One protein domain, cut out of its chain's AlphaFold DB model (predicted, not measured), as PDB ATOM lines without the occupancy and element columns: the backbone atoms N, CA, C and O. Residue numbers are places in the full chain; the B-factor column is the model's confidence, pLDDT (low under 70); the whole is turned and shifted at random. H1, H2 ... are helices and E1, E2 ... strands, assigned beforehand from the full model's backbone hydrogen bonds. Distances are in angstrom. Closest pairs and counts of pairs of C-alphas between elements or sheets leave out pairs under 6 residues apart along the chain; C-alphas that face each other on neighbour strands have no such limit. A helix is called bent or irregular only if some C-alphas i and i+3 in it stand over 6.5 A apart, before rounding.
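Overview. This is residues 264 to 427 of the 444 residues of an uncharacterized protein of Flavobacteriales bacterium (UniProt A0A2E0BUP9). A small, strongly twisted four-stranded sheet is covered by H1 on one face and by H2 and long H3 on the other, with H4 beside the strands; H5 lies off the sheet, packing on H3. You have 164 residues, five named helices and four named strands, in order H1 E1 H2 E2 H3 E3 E4 H4 H5, of mixed class. The mixed sheet runs E1 E2 E3 E4. The whole is compact, radius of gyration of the C-alphas 17.5 A, spanning 60 by 38 by 21 A.

Along the chain. Find C-alpha 264 at (337.675, 587.670, 390.387), where H1 runs to 275. Next come E1, residues 284 to 290, and H2, 293 to 310, 26.2 A. E2 spans 327 to 333; H3, 339 to 367, covers 40.1 A. H2 and H3 are irregular: C-alphas 294 and 297 are 7.2 A apart, 340 and 343 9.1 A. Then follow E3, 379 to 385; E4, 400 to 402; H4, 403 to 412; and H5, 415 to 427, ending at (361.263, 583.134, 360.918).

Arrangement. E1-H2-E2 and E2-H3-E3 are strand-helix-strand units, parallel neighbours joined through a helix, with right-handed crossovers. Look for N 287 and O 329 at 3.1 A, and N 330 and O 380 at 2.8 A. E3 and E4 form an antiparallel hairpin: N 384 and O 401, 2.9 A. H2 touches H3 with residues 293 to 294 alone, closest C-alphas Ala 293 and Tyr 357, 5.1 A. H5 touches H3, closest C-alphas Ile 415 and Tyr 344, 6.6 A, with residues 415 to 419 alone. Every O i to N i+4 pair is within hydrogen-bond range in H1, H4 and H5; H2 has 12 of 14, H3 23 of 25.

Size, cuts and confidence. C-alphas 313 and 427 are farthest apart, 60.1 A. The printed part has no cut; H2 to E2, H3 to E3 and E3 to E4 are long links. pLDDT is under 70 at residues 264, 307 to 325, 368 to 377 and 423 to 427.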
ATOM      1  N   GLU A 264     337.668 588.429 391.649       61.16
ATOM      2  CA  GLU A 264     337.675 587.670 390.387       61.16
ATOM      3  C   GLU A 264     339.064 587.110 390.042       61.16
ATOM      4  O   GLU A 264     339.173 586.025 389.479       61.16
ATOM      5  N   SER A 265     340.142 587.784 390.460       70.88
ATOM      6  CA  SER A 265     341.494 587.282 390.204       70.88
ATOM      7  C   SER A 265     341.862 586.063 391.045       70.88
ATOM      8  O   SER A 265     342.691 585.264 390.618       70.88
ATOM      9  N   LEU A 266     341.242 585.878 392.215       71.56
ATOM     10  CA  LEU A 266     341.444 584.675 393.020       71.56
ATOM     11  C   LEU A 266     340.834 583.448 392.331       71.56
ATOM     12  O   LEU A 266     341.482 582.405 392.264       71.56
ATOM     13  N   ASP A 267     339.625 583.588 391.787       77.69
ATOM     14  CA  ASP A 267     338.935 582.510 391.073       77.69
ATOM     15  C   ASP A 267     339.693 582.115 389.795       77.69
ATOM     16  O   ASP A 267     339.851 580.925 389.507       77.69
ATOM     17  N   ASP A 268     340.240 583.097 389.073       80.25
ATOM     18  CA  ASP A 268     341.099 582.857 387.910       80.25
ATOM     19  C   ASP A 268     342.387 582.113 388.286       80.25
ATOM     20  O   ASP A 268     342.737 581.128 387.630       80.25
ATOM     21  N   CYS A 269     343.060 582.516 389.368       82.25
ATOM     22  CA  CYS A 269     344.243 581.817 389.876       82.25
ATOM     23  C   CYS A 269     343.921 580.365 390.265       82.25
ATOM     24  O   CYS A 269     344.652 579.446 389.893       82.25
ATOM     25  N   ILE A 270     342.807 580.132 390.970       81.25
ATOM     26  CA  ILE A 270     342.359 578.779 391.342       81.25
ATOM     27  C   ILE A 270     342.081 577.941 390.090       81.25
ATOM     28  O   ILE A 270     342.473 576.773 390.032       81.25
ATOM     29  N   ARG A 271     341.424 578.520 389.078       85.69
ATOM     30  CA  ARG A 271     341.170 577.840 387.803       85.69
ATOM     31  C   ARG A 271     342.482 577.446 387.124       85.69
ATOM     32  O   ARG A 271     342.620 576.291 386.735       85.69
ATOM     33  N   MET A 272     343.453 578.357 387.041       88.00
ATOM     34  CA  MET A 272     344.757 578.086 386.424       88.00
ATOM     35  C   MET A 272     345.545 576.997 387.160       88.00
ATOM     36  O   MET A 272     346.128 576.129 386.510       88.00
ATOM     37  N   LEU A 273     345.527 576.990 388.497       87.88
ATOM     38  CA  LEU A 273     346.140 575.919 389.289       87.88
ATOM     39  C   LEU A 273     345.493 574.562 388.979       87.88
ATOM     40  O   LEU A 273     346.197 573.595 388.690       87.88
ATOM     41  N   LYS A 274     344.155 574.493 388.939       87.62
ATOM     42  CA  LYS A 274     343.433 573.259 388.583       87.62
ATOM     43  C   LYS A 274     343.766 572.770 387.174       87.62
ATOM     44  O   LYS A 274     343.990 571.578 387.001       87.62
ATOM     45  N   THR A 275     343.850 573.667 386.189       88.44
ATOM     46  CA  THR A 275     344.261 573.324 384.814       88.44
ATOM     47  C   THR A 275     345.681 572.754 384.755       88.44
ATOM     48  O   THR A 275     345.975 571.933 383.894       88.44
ATOM     49  N   ASN A 276     346.543 573.126 385.702       89.44
ATOM     50  CA  ASN A 276     347.893 572.584 385.858       89.44
ATOM     51  C   ASN A 276     347.955 571.362 386.798       89.44
ATOM     52  O   ASN A 276     349.035 570.997 387.256       89.44
ATOM     53  N   ASN A 277     346.819 570.725 387.113       89.56
ATOM     54  CA  ASN A 277     346.711 569.600 388.053       89.56
ATOM     55  C   ASN A 277     347.232 569.909 389.475       89.56
ATOM     56  O   ASN A 277     347.602 569.006 390.226       89.56
ATOM     57  N   MET A 278     347.225 571.181 389.878       89.50
ATOM     58  CA  MET A 278     347.640 571.642 391.205       89.50
ATOM     59  C   MET A 278     346.420 571.789 392.115       89.50
ATOM     60  O   MET A 278     345.846 572.868 392.263       89.50
ATOM     61  N   ILE A 279     345.988 570.670 392.701       85.81
ATOM     62  CA  ILE A 279     344.797 570.600 393.555       85.81
ATOM     63  C   ILE A 279     345.223 570.493 395.020       85.81
ATOM     64  O   ILE A 279     345.891 569.536 395.416       85.81
ATOM     65  N   SER A 280     344.825 571.479 395.825       84.50
ATOM     66  CA  SER A 280     345.096 571.493 397.264       84.50
ATOM     67  C   SER A 280     344.368 570.355 397.990       84.50
ATOM     68  O   SER A 280     343.230 570.021 397.664       84.50
ATOM     69  N   ASN A 281     345.018 569.783 399.000       80.19
ATOM     70  CA  ASN A 281     344.484 568.756 399.890       80.19
ATOM     71  C   ASN A 281     344.989 568.979 401.331       80.19
ATOM     72  O   ASN A 281     345.631 569.983 401.630       80.19
ATOM     73  N   GLN A 282     344.710 568.035 402.233       71.75
ATOM     74  CA  GLN A 282     345.058 568.153 403.655       71.75
ATOM     75  C   GLN A 282     346.570 568.223 403.960       71.75
ATOM     76  O   GLN A 282     346.945 568.636 405.055       71.75
ATOM     77  N   PHE A 283     347.428 567.831 403.012       77.44
ATOM     78  CA  PHE A 283     348.890 567.792 403.150       77.44
ATOM     79  C   PHE A 283     349.622 568.783 402.238       77.44
ATOM     80  O   PHE A 283     350.775 569.118 402.500       77.44
ATOM     81  N   VAL A 284     348.986 569.230 401.154       82.06
ATOM     82  CA  VAL A 284     349.594 570.120 400.163       82.06
ATOM     83  C   VAL A 284     348.631 571.247 399.828       82.06
ATOM     84  O   VAL A 284     347.514 571.006 399.379       82.06
ATOM     85  N   TYR A 285     349.082 572.481 399.999       85.81
ATOM     86  CA  TYR A 285     348.361 573.692 399.653       85.81
ATOM     87  C   TYR A 285     349.045 574.383 398.474       85.81
ATOM     88  O   TYR A 285     350.217 574.740 398.565       85.81
ATOM     89  N   TYR A 286     348.314 574.582 397.380       88.56
ATOM     90  CA  TYR A 286     348.775 575.359 396.236       88.56
ATOM     91  C   TYR A 286     348.206 576.773 396.271       88.56
ATOM     92  O   TYR A 286     347.014 576.969 396.520       88.56
ATOM     93  N   GLU A 287     349.049 577.751 395.959       89.38
ATOM     94  CA  GLU A 287     348.640 579.142 395.786       89.38
ATOM     95  C   GLU A 287     349.396 579.820 394.641       89.38
ATOM     96  O   GLU A 287     350.470 579.380 394.231       89.38
ATOM     97  N   MET A 288     348.837 580.928 394.152       90.56
ATOM     98  CA  MET A 288     349.536 581.859 393.272       90.56
ATOM     99  C   MET A 288     349.875 583.143 394.026       90.56
ATOM    100  O   MET A 288     349.039 583.677 394.756       90.56
ATOM    101  N   TYR A 289     351.086 583.657 393.823       90.12
ATOM    102  CA  TYR A 289     351.569 584.888 394.446       90.12
ATOM    103  C   TYR A 289     352.225 585.808 393.414       90.12
ATOM    104  O   TYR A 289     352.847 585.347 392.459       90.12
ATOM    105  N   GLY A 290     352.085 587.122 393.580       91.00
ATOM    106  CA  GLY A 290     352.698 588.084 392.660       91.00
ATOM    107  C   GLY A 290     354.220 588.114 392.805       91.00
ATOM    108  O   GLY A 290     354.733 587.896 393.898       91.00
ATOM    109  N   ALA A 291     354.942 588.441 391.733       91.31
ATOM    110  CA  ALA A 291     356.403 588.562 391.706       91.31
ATOM    111  C   ALA A 291     356.935 589.735 392.570       91.31
ATOM    112  O   ALA A 291     357.410 590.747 392.065       91.31
ATOM    113  N   PHE A 292     356.827 589.603 393.893       89.69
ATOM    114  CA  PHE A 292     357.293 590.546 394.911       89.69
ATOM    115  C   PHE A 292     358.084 589.785 395.984       89.69
ATOM    116  O   PHE A 292     357.542 589.480 397.054       89.69
ATOM    117  N   ALA A 293     359.348 589.457 395.704       87.94
ATOM    118  CA  ALA A 293     360.152 588.609 396.584       87.94
ATOM    119  C   ALA A 293     360.307 589.219 397.990       87.94
ATOM    120  O   ALA A 293     360.058 588.523 398.976       87.94
ATOM    121  N   SER A 294     360.517 590.537 398.106       84.62
ATOM    122  CA  SER A 294     360.549 591.256 399.402       84.62
ATOM    123  C   SER A 294     359.358 591.010 400.333       84.62
ATOM    124  O   SER A 294     359.475 591.187 401.547       84.62
ATOM    125  N   LYS A 295     358.191 590.618 399.809       87.44
ATOM    126  CA  LYS A 295     356.962 590.430 400.599       87.44
ATOM    127  C   LYS A 295     356.594 588.968 400.834       87.44
ATOM    128  O   LYS A 295     355.703 588.709 401.649       87.44
ATOM    129  N   ILE A 296     357.272 588.025 400.179       86.50
ATOM    130  CA  ILE A 296     356.886 586.610 400.201       86.50
ATOM    131  C   ILE A 296     357.069 585.983 401.589       86.50
ATOM    132  O   ILE A 296     356.181 585.297 402.084       86.50
ATOM    133  N   PHE A 297     358.147 586.319 402.302       82.31
ATOM    134  CA  PHE A 297     358.392 585.801 403.653       82.31
ATOM    135  C   PHE A 297     357.374 586.322 404.674       82.31
ATOM    136  O   PHE A 297     356.893 585.574 405.527       82.31
ATOM    137  N   ALA A 298     356.981 587.595 404.565       83.69
ATOM    138  CA  ALA A 298     355.922 588.157 405.400       83.69
ATOM    139  C   ALA A 298     354.564 587.493 405.114       83.69
ATOM    140  O   ALA A 298     353.762 587.301 406.032       83.69
ATOM    141  N   HIS A 299     354.303 587.127 403.856       85.69
ATOM    142  CA  HIS A 299     353.135 586.336 403.465       85.69
ATOM    143  C   HIS A 299     353.175 584.925 404.069       85.69
ATOM    144  O   HIS A 299     352.224 584.536 404.748       85.69
ATOM    145  N   TYR A 300     354.297 584.213 403.958       84.50
ATOM    146  CA  TYR A 300     354.477 582.893 404.574       84.50
ATOM    147  C   TYR A 300     354.348 582.916 406.095       84.50
ATOM    148  O   TYR A 300     353.698 582.044 406.665       84.50
ATOM    149  N   SER A 301     354.857 583.952 406.765       79.12
ATOM    150  CA  SER A 301     354.649 584.135 408.206       79.12
ATOM    151  C   SER A 301     353.159 584.236 408.566       79.12
ATOM    152  O   SER A 301     352.706 583.631 409.541       79.12
ATOM    153  N   LYS A 302     352.362 584.951 407.759       81.38
ATOM    154  CA  LYS A 302     350.906 585.045 407.951       81.38
ATOM    155  C   LYS A 302     350.207 583.713 407.695       81.38
ATOM    156  O   LYS A 302     349.330 583.354 408.477       81.38
ATOM    157  N   LEU A 303     350.580 582.992 406.638       79.19
ATOM    158  CA  LEU A 303     350.032 581.665 406.344       79.19
ATOM    159  C   LEU A 303     350.357 580.664 407.450       79.19
ATOM    160  O   LEU A 303     349.461 579.968 407.914       79.19
ATOM    161  N   HIS A 304     351.599 580.651 407.935       76.62
ATOM    162  CA  HIS A 304     352.008 579.810 409.055       76.62
ATOM    163  C   HIS A 304     351.128 580.059 410.284       76.62
ATOM    164  O   HIS A 304     350.518 579.123 410.787       76.62
ATOM    165  N   ARG A 305     350.964 581.327 410.696       72.19
ATOM    166  CA  ARG A 305     350.071 581.692 411.811       72.19
ATOM    167  C   ARG A 305     348.634 581.242 411.567       72.19
ATOM    168  O   ARG A 305     348.019 580.705 412.476       72.19
ATOM    169  N   LYS A 306     348.097 581.446 410.359       71.44
ATOM    170  CA  LYS A 306     346.732 581.016 410.014       71.44
ATOM    171  C   LYS A 306     346.562 579.507 410.157       71.44
ATOM    172  O   LYS A 306     345.629 579.079 410.823       71.44
ATOM    173  N   PHE A 307     347.477 578.715 409.604       68.69
ATOM    174  CA  PHE A 307     347.422 577.262 409.741       68.69
ATOM    175  C   PHE A 307     347.565 576.827 411.203       68.69
ATOM    176  O   PHE A 307     346.805 575.976 411.652       68.69
ATOM    177  N   SER A 308     348.467 577.444 411.970       60.12
ATOM    178  CA  SER A 308     348.632 577.154 413.399       60.12
ATOM    179  C   SER A 308     347.404 577.522 414.244       60.12
ATOM    180  O   SER A 308     347.132 576.844 415.228       60.12
ATOM    181  N   VAL A 309     346.648 578.563 413.873       48.75
ATOM    182  CA  VAL A 309     345.457 579.031 414.613       48.75
ATOM    183  C   VAL A 309     344.184 578.264 414.217       48.75
ATOM    184  O   VAL A 309     343.417 577.888 415.101       48.75
ATOM    185  N   CYS A 310     343.977 577.938 412.935       45.28
ATOM    186  CA  CYS A 310     342.826 577.144 412.465       45.28
ATOM    187  C   CYS A 310     342.822 575.689 412.971       45.28
ATOM    188  O   CYS A 310     341.789 575.032 412.921       45.28
ATOM    189  N   ALA A 311     343.936 575.190 413.518       45.03
ATOM    190  CA  ALA A 311     343.960 573.918 414.243       45.03
ATOM    191  C   ALA A 311     343.221 573.968 415.599       45.03
ATOM    192  O   ALA A 311     342.981 572.921 416.192       45.03
ATOM    193  N   SER A 312     342.881 575.163 416.103       40.81
ATOM    194  CA  SER A 312     342.345 575.348 417.461       40.81
ATOM    195  C   SER A 312     340.909 575.876 417.532       40.81
ATOM    196  O   SER A 312     340.239 575.624 418.529       40.81
ATOM    197  N   TYR A 313     340.411 576.564 416.504       40.53
ATOM    198  CA  TYR A 313     339.054 577.118 416.474       40.53
ATOM    199  C   TYR A 313     338.543 577.135 415.028       40.53
ATOM    200  O   TYR A 313     339.020 577.925 414.220       40.53
ATOM    201  N   ASP A 314     337.599 576.236 414.750       41.16
ATOM    202  CA  ASP A 314     336.702 576.172 413.586       41.16
ATOM    203  C   ASP A 314     337.373 576.264 412.189       41.16
ATOM    204  O   ASP A 314     337.650 577.363 411.691       41.16
ATOM    205  N   PRO A 315     337.672 575.126 411.529       44.50
ATOM    206  CA  PRO A 315     338.267 575.137 410.199       44.50
ATOM    207  C   PRO A 315     337.280 575.710 409.176       44.50
ATOM    208  O   PRO A 315     336.107 575.344 409.141       44.50
ATOM    209  N   ASP A 316     337.774 576.580 408.296       45.69
ATOM    210  CA  ASP A 316     337.060 576.958 407.075       45.69
ATOM    211  C   ASP A 316     336.599 575.670 406.352       45.69
ATOM    212  O   ASP A 316     337.438 574.799 406.086       45.69
ATOM    213  N   PRO A 317     335.301 575.511 406.025       46.47
ATOM    214  CA  PRO A 317     334.776 574.287 405.417       46.47
ATOM    215  C   PRO A 317     335.394 573.963 404.046       46.47
ATOM    216  O   PRO A 317     335.234 572.846 403.552       46.47
ATOM    217  N   HIS A 318     336.123 574.897 403.424       45.62
ATOM    218  CA  HIS A 318     336.882 574.648 402.198       45.62
ATOM    219  C   HIS A 318     338.287 574.068 402.428       45.62
ATOM    220  O   HIS A 318     338.906 573.601 401.470       45.62
ATOM    221  N   PHE A 319     338.800 574.066 403.663       49.56
ATOM    222  CA  PHE A 319     340.203 573.766 403.951       49.56
ATOM    223  C   PHE A 319     340.375 572.949 405.242       49.56
ATOM    224  O   PHE A 319     340.836 573.450 406.265       49.56
ATOM    225  N   ASN A 320     340.097 571.643 405.173       46.59
ATOM    226  CA  ASN A 320     340.552 570.669 406.174       46.59
ATOM    227  C   ASN A 320     342.069 570.430 406.025       46.59
ATOM    228  O   ASN A 320     342.503 569.425 405.465       46.59
ATOM    229  N   ILE A 321     342.888 571.385 406.468       53.62
ATOM    230  CA  ILE A 321     344.354 571.299 406.413       53.62
ATOM    231  C   ILE A 321     344.894 571.028 407.822       53.62
ATOM    232  O   ILE A 321     344.776 571.871 408.709       53.62
ATOM    233  N   LEU A 322     345.529 569.868 408.024       53.03
ATOM    234  CA  LEU A 322     346.226 569.548 409.275       53.03
ATOM    235  C   LEU A 322     347.537 570.348 409.341       53.03
ATOM    236  O   LEU A 322     348.401 570.259 408.467       53.03
ATOM    237  N   SER A 323     347.658 571.188 410.367       59.72
ATOM    238  CA  SER A 323     348.487 572.398 410.342       59.72
ATOM    239  C   SER A 323     350.000 572.204 410.453       59.72
ATOM    240  O   SER A 323     350.737 573.144 410.156       59.72
ATOM    241  N   GLU A 324     350.490 571.038 410.864       57.97
ATOM    242  CA  GLU A 324     351.921 570.830 411.141       57.97
ATOM    243  C   GLU A 324     352.671 570.212 409.952       57.97
ATOM    244  O   GLU A 324     353.833 570.540 409.721       57.97
ATOM    245  N   ASN A 325     351.971 569.422 409.132       64.50
ATOM    246  CA  ASN A 325     352.540 568.667 408.008       64.50
ATOM    247  C   ASN A 325     352.150 569.222 406.627       64.50
ATOM    248  O   ASN A 325     352.512 568.638 405.606       64.50
ATOM    249  N   CYS A 326     351.399 570.327 406.571       73.56
ATOM    250  CA  CYS A 326     350.976 570.910 405.300       73.56
ATOM    251  C   CYS A 326     352.106 571.691 404.622       73.56
ATOM    252  O   CYS A 326     352.593 572.685 405.168       73.56
ATOM    253  N   THR A 327     352.459 571.262 403.411       82.06
ATOM    254  CA  THR A 327     353.397 571.948 402.520       82.06
ATOM    255  C   THR A 327     352.659 572.975 401.668       82.06
ATOM    256  O   THR A 327     351.652 572.661 401.043       82.06
ATOM    257  N   VAL A 328     353.173 574.196 401.611       85.12
ATOM    258  CA  VAL A 328     352.704 575.294 400.769       85.12
ATOM    259  C   VAL A 328     353.585 575.380 399.534       85.12
ATOM    260  O   VAL A 328     354.781 575.645 399.634       85.12
ATOM    261  N   ASN A 329     352.974 575.185 398.375       90.19
ATOM    262  CA  ASN A 329     353.602 575.289 397.072       90.19
ATOM    263  C   ASN A 329     353.066 576.531 396.356       90.19
ATOM    264  O   ASN A 329     351.894 576.611 395.986       90.19
ATOM    265  N   THR A 330     353.941 577.508 396.164       91.69
ATOM    266  CA  THR A 330     353.621 578.805 395.579       91.69
ATOM    267  C   THR A 330     354.072 578.854 394.125       91.69
ATOM    268  O   THR A 330     355.243 578.629 393.814       91.69
ATOM    269  N   VAL A 331     353.145 579.202 393.236       94.56
ATOM    270  CA  VAL A 331     353.421 579.579 391.847       94.56
ATOM    271  C   VAL A 331     353.495 581.101 391.755       94.56
ATOM    272  O   VAL A 331     352.599 581.802 392.224       94.56
ATOM    273  N   ILE A 332     354.545 581.634 391.141       94.69
ATOM    274  CA  ILE A 332     354.729 583.080 390.992       94.69
ATOM    275  C   ILE A 332     354.121 583.564 389.674       94.69
ATOM    276  O   ILE A 332     354.389 583.000 388.618       94.69
ATOM    277  N   HIS A 333     353.329 584.634 389.713       93.06
ATOM    278  CA  HIS A 333     352.833 585.316 388.515       93.06
ATOM    279  C   HIS A 333     353.424 586.729 388.397       93.06
ATOM    280  O   HIS A 333     353.619 587.439 389.386       93.06
ATOM    281  N   CYS A 334     353.655 587.187 387.169       91.00
ATOM    282  CA  CYS A 334     354.228 588.500 386.843       91.00
ATOM    283  C   CYS A 334     353.166 589.616 386.730       91.00
ATOM    284  O   CYS A 334     353.426 590.698 386.208       91.00
ATOM    285  N   GLY A 335     351.943 589.370 387.211       88.50
ATOM    286  CA  GLY A 335     350.820 590.308 387.088       88.50
ATOM    287  C   GLY A 335     350.327 590.410 385.645       88.50
ATOM    288  O   GLY A 335     349.772 589.446 385.129       88.50
ATOM    289  N   THR A 336     350.534 591.554 384.996       88.38
ATOM    290  CA  THR A 336     350.262 591.743 383.562       88.38
ATOM    291  C   THR A 336     351.566 592.162 382.890       88.38
ATOM    292  O   THR A 336     351.966 593.321 383.071       88.38
ATOM    293  N   PRO A 337     352.243 591.261 382.151       87.69
ATOM    294  CA  PRO A 337     353.416 591.644 381.375       87.69
ATOM    295  C   PRO A 337     353.080 592.742 380.354       87.69
ATOM    296  O   PRO A 337     351.935 592.912 379.932       87.69
ATOM    297  N   ASP A 338     354.072 593.542 379.983       84.06
ATOM    298  CA  ASP A 338     353.899 594.617 379.013       84.06
ATOM    299  C   ASP A 338     353.748 594.047 377.604       84.06
ATOM    300  O   ASP A 338     354.707 593.532 377.045       84.06
ATOM    301  N   ILE A 339     352.574 594.193 376.993       83.00
ATOM    302  CA  ILE A 339     352.324 593.675 375.644       83.00
ATOM    303  C   ILE A 339     353.263 594.245 374.566       83.00
ATOM    304  O   ILE A 339     353.509 593.559 373.582       83.00
ATOM    305  N   CYS A 340     353.843 595.442 374.762       77.50
ATOM    306  CA  CYS A 340     354.846 595.985 373.836       77.50
ATOM    307  C   CYS A 340     356.106 595.119 373.778       77.50
ATOM    308  O   CYS A 340     356.712 595.000 372.729       77.50
ATOM    309  N   ASN A 341     356.505 594.522 374.900       81.25
ATOM    310  CA  ASN A 341     357.709 593.706 374.964       81.25
ATOM    311  C   ASN A 341     357.504 592.562 375.959       81.25
ATOM    312  O   ASN A 341     358.170 592.462 376.992       81.25
ATOM    313  N   SER A 342     356.495 591.740 375.673       86.75
ATOM    314  CA  SER A 342     355.904 590.810 376.639       86.75
ATOM    315  C   SER A 342     356.889 589.757 377.118       86.75
ATOM    316  O   SER A 342     356.964 589.501 378.318       86.75
ATOM    317  N   ALA A 343     357.688 589.197 376.207       89.94
ATOM    318  CA  ALA A 343     358.724 588.227 376.543       89.94
ATOM    319  C   ALA A 343     359.818 588.851 377.421       89.94
ATOM    320  O   ALA A 343     360.168 588.277 378.451       89.94
ATOM    321  N   TYR A 344     360.317 590.041 377.065       90.75
ATOM    322  CA  TYR A 344     361.335 590.732 377.856       90.75
ATOM    323  C   TYR A 344     360.820 591.121 379.240       90.75
ATOM    324  O   TYR A 344     361.467 590.820 380.234       90.75
ATOM    325  N   ASP A 345     359.655 591.773 379.321       90.19
ATOM    326  CA  ASP A 345     359.081 592.245 380.587       90.19
ATOM    327  C   ASP A 345     358.770 591.066 381.519       90.19
ATOM    328  O   ASP A 345     359.046 591.144 382.716       90.19
ATOM    329  N   PHE A 346     358.283 589.945 380.971       93.88
ATOM    330  CA  PHE A 346     358.117 588.694 381.709       93.88
ATOM    331  C   PHE A 346     359.455 588.162 382.237       93.88
ATOM    332  O   PHE A 346     359.620 588.036 383.449       93.88
ATOM    333  N   LEU A 347     360.429 587.895 381.357       95.19
ATOM    334  CA  LEU A 347     361.720 587.311 381.744       95.19
ATOM    335  C   LEU A 347     362.498 588.211 382.709       95.19
ATOM    336  O   LEU A 347     363.119 587.717 383.648       95.19
ATOM    337  N   LYS A 348     362.425 589.531 382.522       94.81
ATOM    338  CA  LYS A 348     363.018 590.511 383.430       94.81
ATOM    339  C   LYS A 348     362.355 590.464 384.802       94.81
ATOM    340  O   LYS A 348     363.060 590.437 385.800       94.81
ATOM    341  N   THR A 349     361.023 590.419 384.861       94.38
ATOM    342  CA  THR A 349     360.290 590.325 386.135       94.38
ATOM    343  C   THR A 349     360.636 589.037 386.884       94.38
ATOM    344  O   THR A 349     360.826 589.063 388.097       94.38
ATOM    345  N   VAL A 350     360.764 587.918 386.164       95.94
ATOM    346  CA  VAL A 350     361.225 586.648 386.736       95.94
ATOM    347  C   VAL A 350     362.650 586.776 387.276       95.94
ATOM    348  O   VAL A 350     362.891 586.383 388.413       95.94
ATOM    349  N   ARG A 351     363.587 587.317 386.487       95.38
ATOM    350  CA  ARG A 351     364.987 587.492 386.903       95.38
ATOM    351  C   ARG A 351     365.089 588.376 388.143       95.38
ATOM    352  O   ARG A 351     365.666 587.942 389.130       95.38
ATOM    353  N   ASP A 352     364.449 589.545 388.123       94.69
ATOM    354  CA  ASP A 352     364.419 590.471 389.260       94.69
ATOM    355  C   ASP A 352     363.865 589.780 390.526       94.69
ATOM    356  O   ASP A 352     364.391 589.971 391.622       94.69
ATOM    357  N   PHE A 353     362.823 588.947 390.382       95.31
ATOM    358  CA  PHE A 353     362.285 588.157 391.490       95.31
ATOM    359  C   PHE A 353     363.286 587.119 391.999       95.31
ATOM    360  O   PHE A 353     363.443 587.002 393.210       95.31
ATOM    361  N   LEU A 354     363.924 586.349 391.112       94.69
ATOM    362  CA  LEU A 354     364.881 585.306 391.494       94.69
ATOM    363  C   LEU A 354     366.093 585.902 392.210       94.69
ATOM    364  O   LEU A 354     366.445 585.418 393.280       94.69
ATOM    365  N   ASP A 355     366.662 586.984 391.677       92.69
ATOM    366  CA  ASP A 355     367.815 587.667 392.267       92.69
ATOM    367  C   ASP A 355     367.494 588.164 393.690       92.69
ATOM    368  O   ASP A 355     368.259 587.941 394.634       92.69
ATOM    369  N   GLU A 356     366.327 588.796 393.876       92.50
ATOM    370  CA  GLU A 356     365.872 589.262 395.190       92.50
ATOM    371  C   GLU A 356     365.537 588.082 396.125       92.50
ATOM    372  O   GLU A 356     365.925 588.088 397.295       92.50
ATOM    373  N   TYR A 357     364.859 587.047 395.622       90.94
ATOM    374  CA  TYR A 357     364.476 585.864 396.394       90.94
ATOM    375  C   TYR A 357     365.689 585.070 396.881       90.94
ATOM    376  O   TYR A 357     365.724 584.670 398.047       90.94
ATOM    377  N   ASP A 358     366.699 584.882 396.034       89.06
ATOM    378  CA  ASP A 358     367.930 584.168 396.370       89.06
ATOM    379  C   ASP A 358     368.757 584.972 397.379       89.06
ATOM    380  O   ASP A 358     369.215 584.421 398.383       89.06
ATOM    381  N   CYS A 359     368.866 586.293 397.194       87.81
ATOM    382  CA  CYS A 359     369.509 587.179 398.164       87.81
ATOM    383  C   CYS A 359     368.838 587.097 399.544       87.81
ATOM    384  O   CYS A 359     369.516 586.960 400.565       87.81
ATOM    385  N   MET A 360     367.506 587.159 399.587       84.75
ATOM    386  CA  MET A 360     366.753 587.069 400.837       84.75
ATOM    387  C   MET A 360     366.845 585.686 401.474       84.75
ATOM    388  O   MET A 360     367.009 585.592 402.687       84.75
ATOM    389  N   THR A 361     366.752 584.620 400.680       81.56
ATOM    390  CA  THR A 361     366.856 583.244 401.178       81.56
ATOM    391  C   THR A 361     368.229 583.011 401.794       81.56
ATOM    392  O   THR A 361     368.307 582.534 402.921       81.56
ATOM    393  N   ASN A 362     369.301 583.447 401.124       82.38
ATOM    394  CA  ASN A 362     370.663 583.373 401.650       82.38
ATOM    395  C   ASN A 362     370.817 584.160 402.957       82.38
ATOM    396  O   ASN A 362     371.345 583.627 403.930       82.38
ATOM    397  N   PHE A 363     370.319 585.400 403.006       81.75
ATOM    398  CA  PHE A 363     370.336 586.206 404.229       81.75
ATOM    399  C   PHE A 363     369.597 585.503 405.376       81.75
ATOM    400  O   PHE A 363     370.137 585.356 406.467       81.75
ATOM    401  N   MET A 364     368.384 585.009 405.126       76.06
ATOM    402  CA  MET A 364     367.582 584.325 406.138       76.06
ATOM    403  C   MET A 364     368.237 583.025 406.623       76.06
ATOM    404  O   MET A 364     368.227 582.751 407.822       76.06
ATOM    405  N   CYS A 365     368.815 582.232 405.716       71.56
ATOM    406  CA  CYS A 365     369.523 580.993 406.040       71.56
ATOM    407  C   CYS A 365     370.794 581.227 406.862       71.56
ATOM    408  O   CYS A 365     371.080 580.427 407.744       71.56
ATOM    409  N   ASN A 366     371.530 582.307 406.598       71.62
ATOM    410  CA  ASN A 366     372.811 582.568 407.257       71.62
ATOM    411  C   ASN A 366     372.667 583.352 408.568       71.62
ATOM    412  O   ASN A 366     373.378 583.074 409.527       71.62
ATOM    413  N   GLU A 367     371.747 584.320 408.621       73.25
ATOM    414  CA  GLU A 367     371.649 585.272 409.737       73.25
ATOM    415  C   GLU A 367     370.511 584.951 410.717       73.25
ATOM    416  O   GLU A 367     370.533 585.406 411.860       73.25
ATOM    417  N   TYR A 368     369.491 584.195 410.288       65.00
ATOM    418  CA  TYR A 368     368.241 584.050 411.049       65.00
ATOM    419  C   TYR A 368     367.862 582.602 411.385       65.00
ATOM    420  O   TYR A 368     367.314 582.343 412.462       65.00
ATOM    421  N   TYR A 369     368.124 581.646 410.494       58.41
ATOM    422  CA  TYR A 369     367.775 580.241 410.700       58.41
ATOM    423  C   TYR A 369     368.980 579.430 411.196       58.41
ATOM    424  O   TYR A 369     369.984 579.295 410.515       58.41
ATOM    425  N   THR A 370     368.862 578.820 412.380       52.28
ATOM    426  CA  THR A 370     369.743 577.706 412.782       52.28
ATOM    427  C   THR A 370     369.315 576.428 412.046       52.28
ATOM    428  O   THR A 370     368.158 576.329 411.632       52.28
ATOM    429  N   GLU A 371     370.195 575.423 411.910       46.09
ATOM    430  CA  GLU A 371     369.950 574.142 411.196       46.09
ATOM    431  C   GLU A 371     368.603 573.451 411.521       46.09
ATOM    432  O   GLU A 371     368.106 572.643 410.739       46.09
ATOM    433  N   LYS A 372     367.972 573.779 412.658       41.75
ATOM    434  CA  LYS A 372     366.682 573.233 413.109       41.75
ATOM    435  C   LYS A 372     365.435 573.945 412.563       41.75
ATOM    436  O   LYS A 372     364.338 573.431 412.758       41.75
ATOM    437  N   VAL A 373     365.560 575.103 411.908       47.34
ATOM    438  CA  VAL A 373     364.422 575.972 411.518       47.34
ATOM    439  C   VAL A 373     364.424 576.280 410.013       47.34
ATOM    440  O   VAL A 373     363.814 577.247 409.567       47.34
ATOM    441  N   HIS A 374     365.108 575.468 409.202       48.72
ATOM    442  CA  HIS A 374     365.221 575.724 407.766       48.72
ATOM    443  C   HIS A 374     363.821 575.741 407.099       48.72
ATOM    444  O   HIS A 374     363.116 574.729 407.130       48.72
ATOM    445  N   PRO A 375     363.401 576.849 406.461       49.22
ATOM    446  CA  PRO A 375     362.053 577.014 405.890       49.22
ATOM    447  C   PRO A 375     361.749 576.090 404.688       49.22
ATOM    448  O   PRO A 375     360.586 575.929 404.314       49.22
ATOM    449  N   ASN A 376     362.768 575.414 404.143       51.97
ATOM    450  CA  ASN A 376     362.747 574.660 402.877       51.97
ATOM    451  C   ASN A 376     362.034 573.297 402.921       51.97
ATOM    452  O   ASN A 376     362.258 572.457 402.055       51.97
ATOM    453  N   ARG A 377     361.195 573.024 403.923       61.00
ATOM    454  CA  ARG A 377     360.319 571.835 403.883       61.00
ATOM    455  C   ARG A 377     358.847 572.173 403.788       61.00
ATOM    456  O   ARG A 377     358.076 571.349 403.316       61.00
ATOM    457  N   ARG A 378     358.459 573.367 404.236       75.06
ATOM    458  CA  ARG A 378     357.050 573.724 404.373       75.06
ATOM    459  C   ARG A 378     356.591 574.776 403.379       75.06
ATOM    460  O   ARG A 378     355.431 574.730 403.006       75.06
ATOM    461  N   PHE A 379     357.440 575.709 402.964       83.69
ATOM    462  CA  PHE A 379     357.055 576.775 402.036       83.69
ATOM    463  C   PHE A 379     358.010 576.770 400.852       83.69
ATOM    464  O   PHE A 379     359.202 577.001 401.029       83.69
ATOM    465  N   ASN A 380     357.479 576.505 399.662       86.50
ATOM    466  CA  ASN A 380     358.270 576.323 398.455       86.50
ATOM    467  C   ASN A 380     357.742 577.217 397.342       86.50
ATOM    468  O   ASN A 380     356.547 577.209 397.047       86.50
ATOM    469  N   VAL A 381     358.645 577.916 396.660       91.06
ATOM    470  CA  VAL A 381     358.351 578.455 395.333       91.06
ATOM    471  C   VAL A 381     358.616 577.344 394.325       91.06
ATOM    472  O   VAL A 381     359.759 576.933 394.151       91.06
ATOM    473  N   ILE A 382     357.564 576.832 393.688       93.00
ATOM    474  CA  ILE A 382     357.676 575.678 392.779       93.00
ATOM    475  C   ILE A 382     357.890 576.086 391.319       93.00
ATOM    476  O   ILE A 382     358.366 575.285 390.516       93.00
ATOM    477  N   GLY A 383     357.557 577.325 390.959       95.25
ATOM    478  CA  GLY A 383     357.681 577.782 389.584       95.25
ATOM    479  C   GLY A 383     356.980 579.098 389.290       95.25
ATOM    480  O   GLY A 383     356.469 579.768 390.188       95.25
ATOM    481  N   PHE A 384     356.942 579.441 388.007       96.31
ATOM    482  CA  PHE A 384     356.339 580.662 387.481       96.31
ATOM    483  C   PHE A 384     355.214 580.329 386.509       96.31
ATOM    484  O   PHE A 384     355.347 579.423 385.690       96.31
ATOM    485  N   LEU A 385     354.114 581.074 386.556       95.50
ATOM    486  CA  LEU A 385     353.069 580.984 385.542       95.50
ATOM    487  C   LEU A 385     353.604 581.538 384.215       95.50
ATOM    488  O   LEU A 385     353.979 582.706 384.136       95.50
ATOM    489  N   GLN A 386     353.598 580.725 383.164       94.31
ATOM    490  CA  GLN A 386     353.870 581.154 381.799       94.31
ATOM    491  C   GLN A 386     352.690 582.021 381.326       94.31
ATOM    492  O   GLN A 386     351.577 581.521 381.167       94.31
ATOM    493  N   GLN A 387     352.912 583.320 381.097       92.88
ATOM    494  CA  GLN A 387     351.843 584.270 380.745       92.88
ATOM    495  C   GLN A 387     351.889 584.814 379.311       92.88
ATOM    496  O   GLN A 387     351.072 585.665 378.969       92.88
ATOM    497  N   VAL A 388     352.848 584.402 378.483       91.69
ATOM    498  CA  VAL A 388     353.196 585.097 377.233       91.69
ATOM    499  C   VAL A 388     353.209 584.137 376.048       91.69
ATOM    500  O   VAL A 388     354.074 583.264 375.972       91.69
ATOM    501  N   LYS A 389     352.337 584.354 375.056       88.38
ATOM    502  CA  LYS A 389     352.258 583.504 373.853       88.38
ATOM    503  C   LYS A 389     353.574 583.446 373.066       88.38
ATOM    504  O   LYS A 389     353.927 582.391 372.555       88.38
ATOM    505  N   ALA A 390     354.345 584.534 373.009       85.94
ATOM    506  CA  ALA A 390     355.630 584.566 372.294       85.94
ATOM    507  C   ALA A 390     356.653 583.528 372.805       85.94
ATOM    508  O   ALA A 390     357.544 583.112 372.073       85.94
ATOM    509  N   LEU A 391     356.506 583.077 374.052       89.44
ATOM    510  CA  LEU A 391     357.361 582.074 374.688       89.44
ATOM    511  C   LEU A 391     356.761 580.651 374.618       89.44
ATOM    512  O   LEU A 391     357.353 579.723 375.166       89.44
ATOM    513  N   ALA A 392     355.624 580.462 373.927       89.00
ATOM    514  CA  ALA A 392     354.879 579.196 373.864       89.00
ATOM    515  C   ALA A 392     355.679 578.017 373.281       89.00
ATOM    516  O   ALA A 392     355.410 576.867 373.617       89.00
ATOM    517  N   HIS A 393     356.663 578.297 372.422       84.31
ATOM    518  CA  HIS A 393     357.550 577.292 371.825       84.31
ATOM    519  C   HIS A 393     358.612 576.763 372.806       84.31
ATOM    520  O   HIS A 393     359.175 575.701 372.566       84.31
ATOM    521  N   ILE A 394     358.891 577.496 373.892       89.12
ATOM    522  CA  ILE A 394     359.777 577.051 374.979       89.12
ATOM    523  C   ILE A 394     358.940 576.356 376.052       89.12
ATOM    524  O   ILE A 394     359.235 575.233 376.453       89.12
ATOM    525  N   TRP A 395     357.872 577.024 376.493       91.31
ATOM    526  CA  TRP A 395     356.947 576.526 377.505       91.31
ATOM    527  C   TRP A 395     355.511 576.869 377.112       91.31
ATOM    528  O   TRP A 395     355.261 578.037 376.808       91.31
ATOM    529  N   PRO A 396     354.558 575.920 377.157       91.50
ATOM    530  CA  PRO A 396     353.171 576.183 376.784       91.50
ATOM    531  C   PRO A 396     352.564 577.365 377.548       91.50
ATOM    532  O   PRO A 396     352.745 577.504 378.757       91.50
ATOM    533  N   MET A 397     351.801 578.221 376.864       92.25
ATOM    534  CA  MET A 397     351.155 579.347 377.538       92.25
ATOM    535  C   MET A 397     350.147 578.863 378.587       92.25
ATOM    536  O   MET A 397     349.328 577.988 378.315       92.25
ATOM    537  N   GLY A 398     350.204 579.441 379.788       90.50
ATOM    538  CA  GLY A 398     349.384 579.043 380.934       90.50
ATOM    539  C   GLY A 398     349.934 577.862 381.738       90.50
ATOM    540  O   GLY A 398     349.328 577.505 382.753       90.50
ATOM    541  N   SER A 399     351.064 577.271 381.336       93.56
ATOM    542  CA  SER A 399     351.735 576.242 382.133       93.56
ATOM    543  C   SER A 399     352.469 576.844 383.331       93.56
ATOM    544  O   SER A 399     352.804 578.030 383.348       93.56
ATOM    545  N   VAL A 400     352.789 576.018 384.325       95.06
ATOM    546  CA  VAL A 400     353.767 576.379 385.359       95.06
ATOM    547  C   VAL A 400     355.159 575.939 384.915       95.06
ATOM    548  O   VAL A 400     355.392 574.757 384.685       95.06
ATOM    549  N   ILE A 401     356.077 576.895 384.794       95.62
ATOM    550  CA  ILE A 401     357.492 576.661 384.510       95.62
ATOM    551  C   ILE A 401     358.185 576.333 385.834       95.62
ATOM    552  O   ILE A 401     358.179 577.193 386.722       95.62
ATOM    553  N   PRO A 402     358.790 575.147 385.994       95.44
ATOM    554  CA  PRO A 402     359.546 574.818 387.197       95.44
ATOM    555  C   PRO A 402     360.652 575.841 387.479       95.44
ATOM    556  O   PRO A 402     361.312 576.337 386.562       95.44
ATOM    557  N   ILE A 403     360.869 576.154 388.761       93.94
ATOM    558  CA  ILE A 403     361.865 577.159 389.169       93.94
ATOM    559  C   ILE A 403     363.283 576.816 388.678       93.94
ATOM    560  O   ILE A 403     364.030 577.702 388.260       93.94
ATOM    561  N   ASP A 404     363.640 575.534 388.668       92.56
ATOM    562  CA  ASP A 404     364.967 575.088 388.245       92.56
ATOM    563  C   ASP A 404     365.161 575.206 386.728       92.56
ATOM    564  O   ASP A 404     366.240 575.592 386.271       92.56
ATOM    565  N   ASP A 405     364.107 574.970 385.943       94.38
ATOM    566  CA  ASP A 405     364.151 575.100 384.485       94.38
ATOM    567  C   ASP A 405     364.357 576.556 384.067       94.38
ATOM    568  O   ASP A 405     365.198 576.854 383.213       94.38
ATOM    569  N   ILE A 406     363.635 577.488 384.698       93.69
ATOM    570  CA  ILE A 406     363.773 578.911 384.373       93.69
ATOM    571  C   ILE A 406     365.118 579.473 384.843       93.69
ATOM    572  O   ILE A 406     365.734 580.256 384.121       93.69
ATOM    573  N   ARG A 407     365.633 579.016 385.996       92.94
ATOM    574  CA  ARG A 407     366.993 579.335 386.459       92.94
ATOM    575  C   ARG A 407     368.039 578.845 385.471       92.94
ATOM    576  O   ARG A 407     368.920 579.606 385.080       92.94
ATOM    577  N   LYS A 408     367.928 577.593 385.020       92.62
ATOM    578  CA  LYS A 408     368.841 577.021 384.026       92.62
ATOM    579  C   LYS A 408     368.831 577.830 382.729       92.62
ATOM    580  O   LYS A 408     369.898 578.075 382.170       92.62
ATOM    581  N   LEU A 409     367.659 578.275 382.264       90.69
ATOM    582  CA  LEU A 409     367.573 579.125 381.075       90.69
ATOM    583  C   LEU A 409     368.273 580.475 381.292       90.69
ATOM    584  O   LEU A 409     369.094 580.870 380.463       90.69
ATOM    585  N   LEU A 410     367.961 581.163 382.396       91.69
ATOM    586  CA  LEU A 410     368.437 582.520 382.688       91.69
ATOM    587  C   LEU A 410     369.915 582.595 383.094       91.69
ATOM    588  O   LEU A 410     370.512 583.655 382.911       91.69
ATOM    589  N   ASN A 411     370.495 581.512 383.619       89.94
ATOM    590  CA  ASN A 411     371.923 581.423 383.947       89.94
ATOM    591  C   ASN A 411     372.791 581.206 382.704       89.94
ATOM    592  O   ASN A 411     373.932 581.654 382.659       89.94
ATOM    593  N   ASN A 412     372.251 580.514 381.701       87.88
ATOM    594  CA  ASN A 412     372.989 580.168 380.489       87.88
ATOM    595  C   ASN A 412     372.847 581.216 379.378       87.88
ATOM    596  O   ASN A 412     373.556 581.126 378.381       87.88
ATOM    597  N   ASN A 413     371.925 582.175 379.515       87.88
ATOM    598  CA  ASN A 413     371.591 583.123 378.454       87.88
ATOM    599  C   ASN A 413     371.266 584.515 379.011       87.88
ATOM    600  O   ASN A 413     370.640 584.664 380.067       87.88
ATOM    601  N   THR A 414     371.599 585.561 378.253       91.50
ATOM    602  CA  THR A 414     370.997 586.878 378.497       91.50
ATOM    603  C   THR A 414     369.523 586.870 378.069       91.50
ATOM    604  O   THR A 414     369.092 586.007 377.301       91.50
ATOM    605  N   ILE A 415     368.716 587.815 378.569       89.62
ATOM    606  CA  ILE A 415     367.306 587.917 378.140       89.62
ATOM    607  C   ILE A 415     367.259 588.239 376.641       89.62
ATOM    608  O   ILE A 415     366.421 587.719 375.909       89.62
ATOM    609  N   GLU A 416     368.202 589.053 376.183       88.00
ATOM    610  CA  GLU A 416     368.391 589.435 374.794       88.00
ATOM    611  C   GLU A 416     368.698 588.221 373.902       88.00
ATOM    612  O   GLU A 416     368.131 588.117 372.815       88.00
ATOM    613  N   ASP A 417     369.534 587.284 374.355       87.12
ATOM    614  CA  ASP A 417     369.848 586.058 373.604       87.12
ATOM    615  C   ASP A 417     368.639 585.126 373.502       87.12
ATOM    616  O   ASP A 417     368.356 584.579 372.430       87.12
ATOM    617  N   ILE A 418     367.874 585.001 374.593       85.69
ATOM    618  CA  ILE A 418     366.617 584.245 374.592       85.69
ATOM    619  C   ILE A 418     365.678 584.851 373.549       85.69
ATOM    620  O   ILE A 418     365.229 584.137 372.661       85.69
ATOM    621  N   ILE A 419     365.444 586.167 373.588       85.25
ATOM    622  CA  ILE A 419     364.537 586.859 372.656       85.25
ATOM    623  C   ILE A 419     364.985 586.717 371.200       85.25
ATOM    624  O   ILE A 419     364.151 586.431 370.343       85.25
ATOM    625  N   LYS A 420     366.283 586.858 370.904       81.38
ATOM    626  CA  LYS A 420     366.807 586.658 369.541       81.38
ATOM    627  C   LYS A 420     366.497 585.258 369.013       81.38
ATOM    628  O   LYS A 420     366.127 585.111 367.850       81.38
ATOM    629  N   THR A 421     366.605 584.248 369.871       77.00
ATOM    630  CA  THR A 421     366.310 582.854 369.512       77.00
ATOM    631  C   THR A 421     364.834 582.674 369.139       77.00
ATOM    632  O   THR A 421     364.534 581.973 368.174       77.00
ATOM    633  N   ILE A 422     363.918 583.377 369.818       71.19
ATOM    634  CA  ILE A 422     362.482 583.410 369.480       71.19
ATOM    635  C   ILE A 422     362.255 584.019 368.094       71.19
ATOM    636  O   ILE A 422     361.464 583.511 367.300       71.19
ATOM    637  N   THR A 423     362.934 585.127 367.788       61.12
ATOM    638  CA  THR A 423     362.782 585.803 366.493       61.12
ATOM    639  C   THR A 423     363.225 584.898 365.342       61.12
ATOM    640  O   THR A 423     362.535 584.816 364.329       61.12
ATOM    641  N   ILE A 424     364.331 584.169 365.520       57.66
ATOM    642  CA  ILE A 424     364.871 583.243 364.515       57.66
ATOM    643  C   ILE A 424     363.961 582.020 364.330       57.66
ATOM    644  O   ILE A 424     363.674 581.659 363.192       57.66
ATOM    645  N   SER A 425     363.467 581.411 365.414       54.81
ATOM    646  CA  SER A 425     362.570 580.246 365.329       54.81
ATOM    647  C   SER A 425     361.220 580.584 364.689       54.81
ATOM    648  O   SER A 425     360.646 579.783 363.952       54.81
ATOM    649  N   THR A 426     360.728 581.804 364.916       53.38
ATOM    650  CA  THR A 426     359.516 582.303 364.259       53.38
ATOM    651  C   THR A 426     359.748 582.443 362.752       53.38
ATOM    652  O   THR A 426     358.930 581.972 361.970       53.38
ATOM    653  N   LEU A 427     360.888 583.006 362.333       43.03
ATOM    654  CA  LEU A 427     361.263 583.134 360.918       43.03
ATOM    655  C   LEU A 427     361.457 581.775 360.229       43.03
ATOM    656  O   LEU A 427     361.015 581.612 359.097       43.03
TER     657      LEU A 427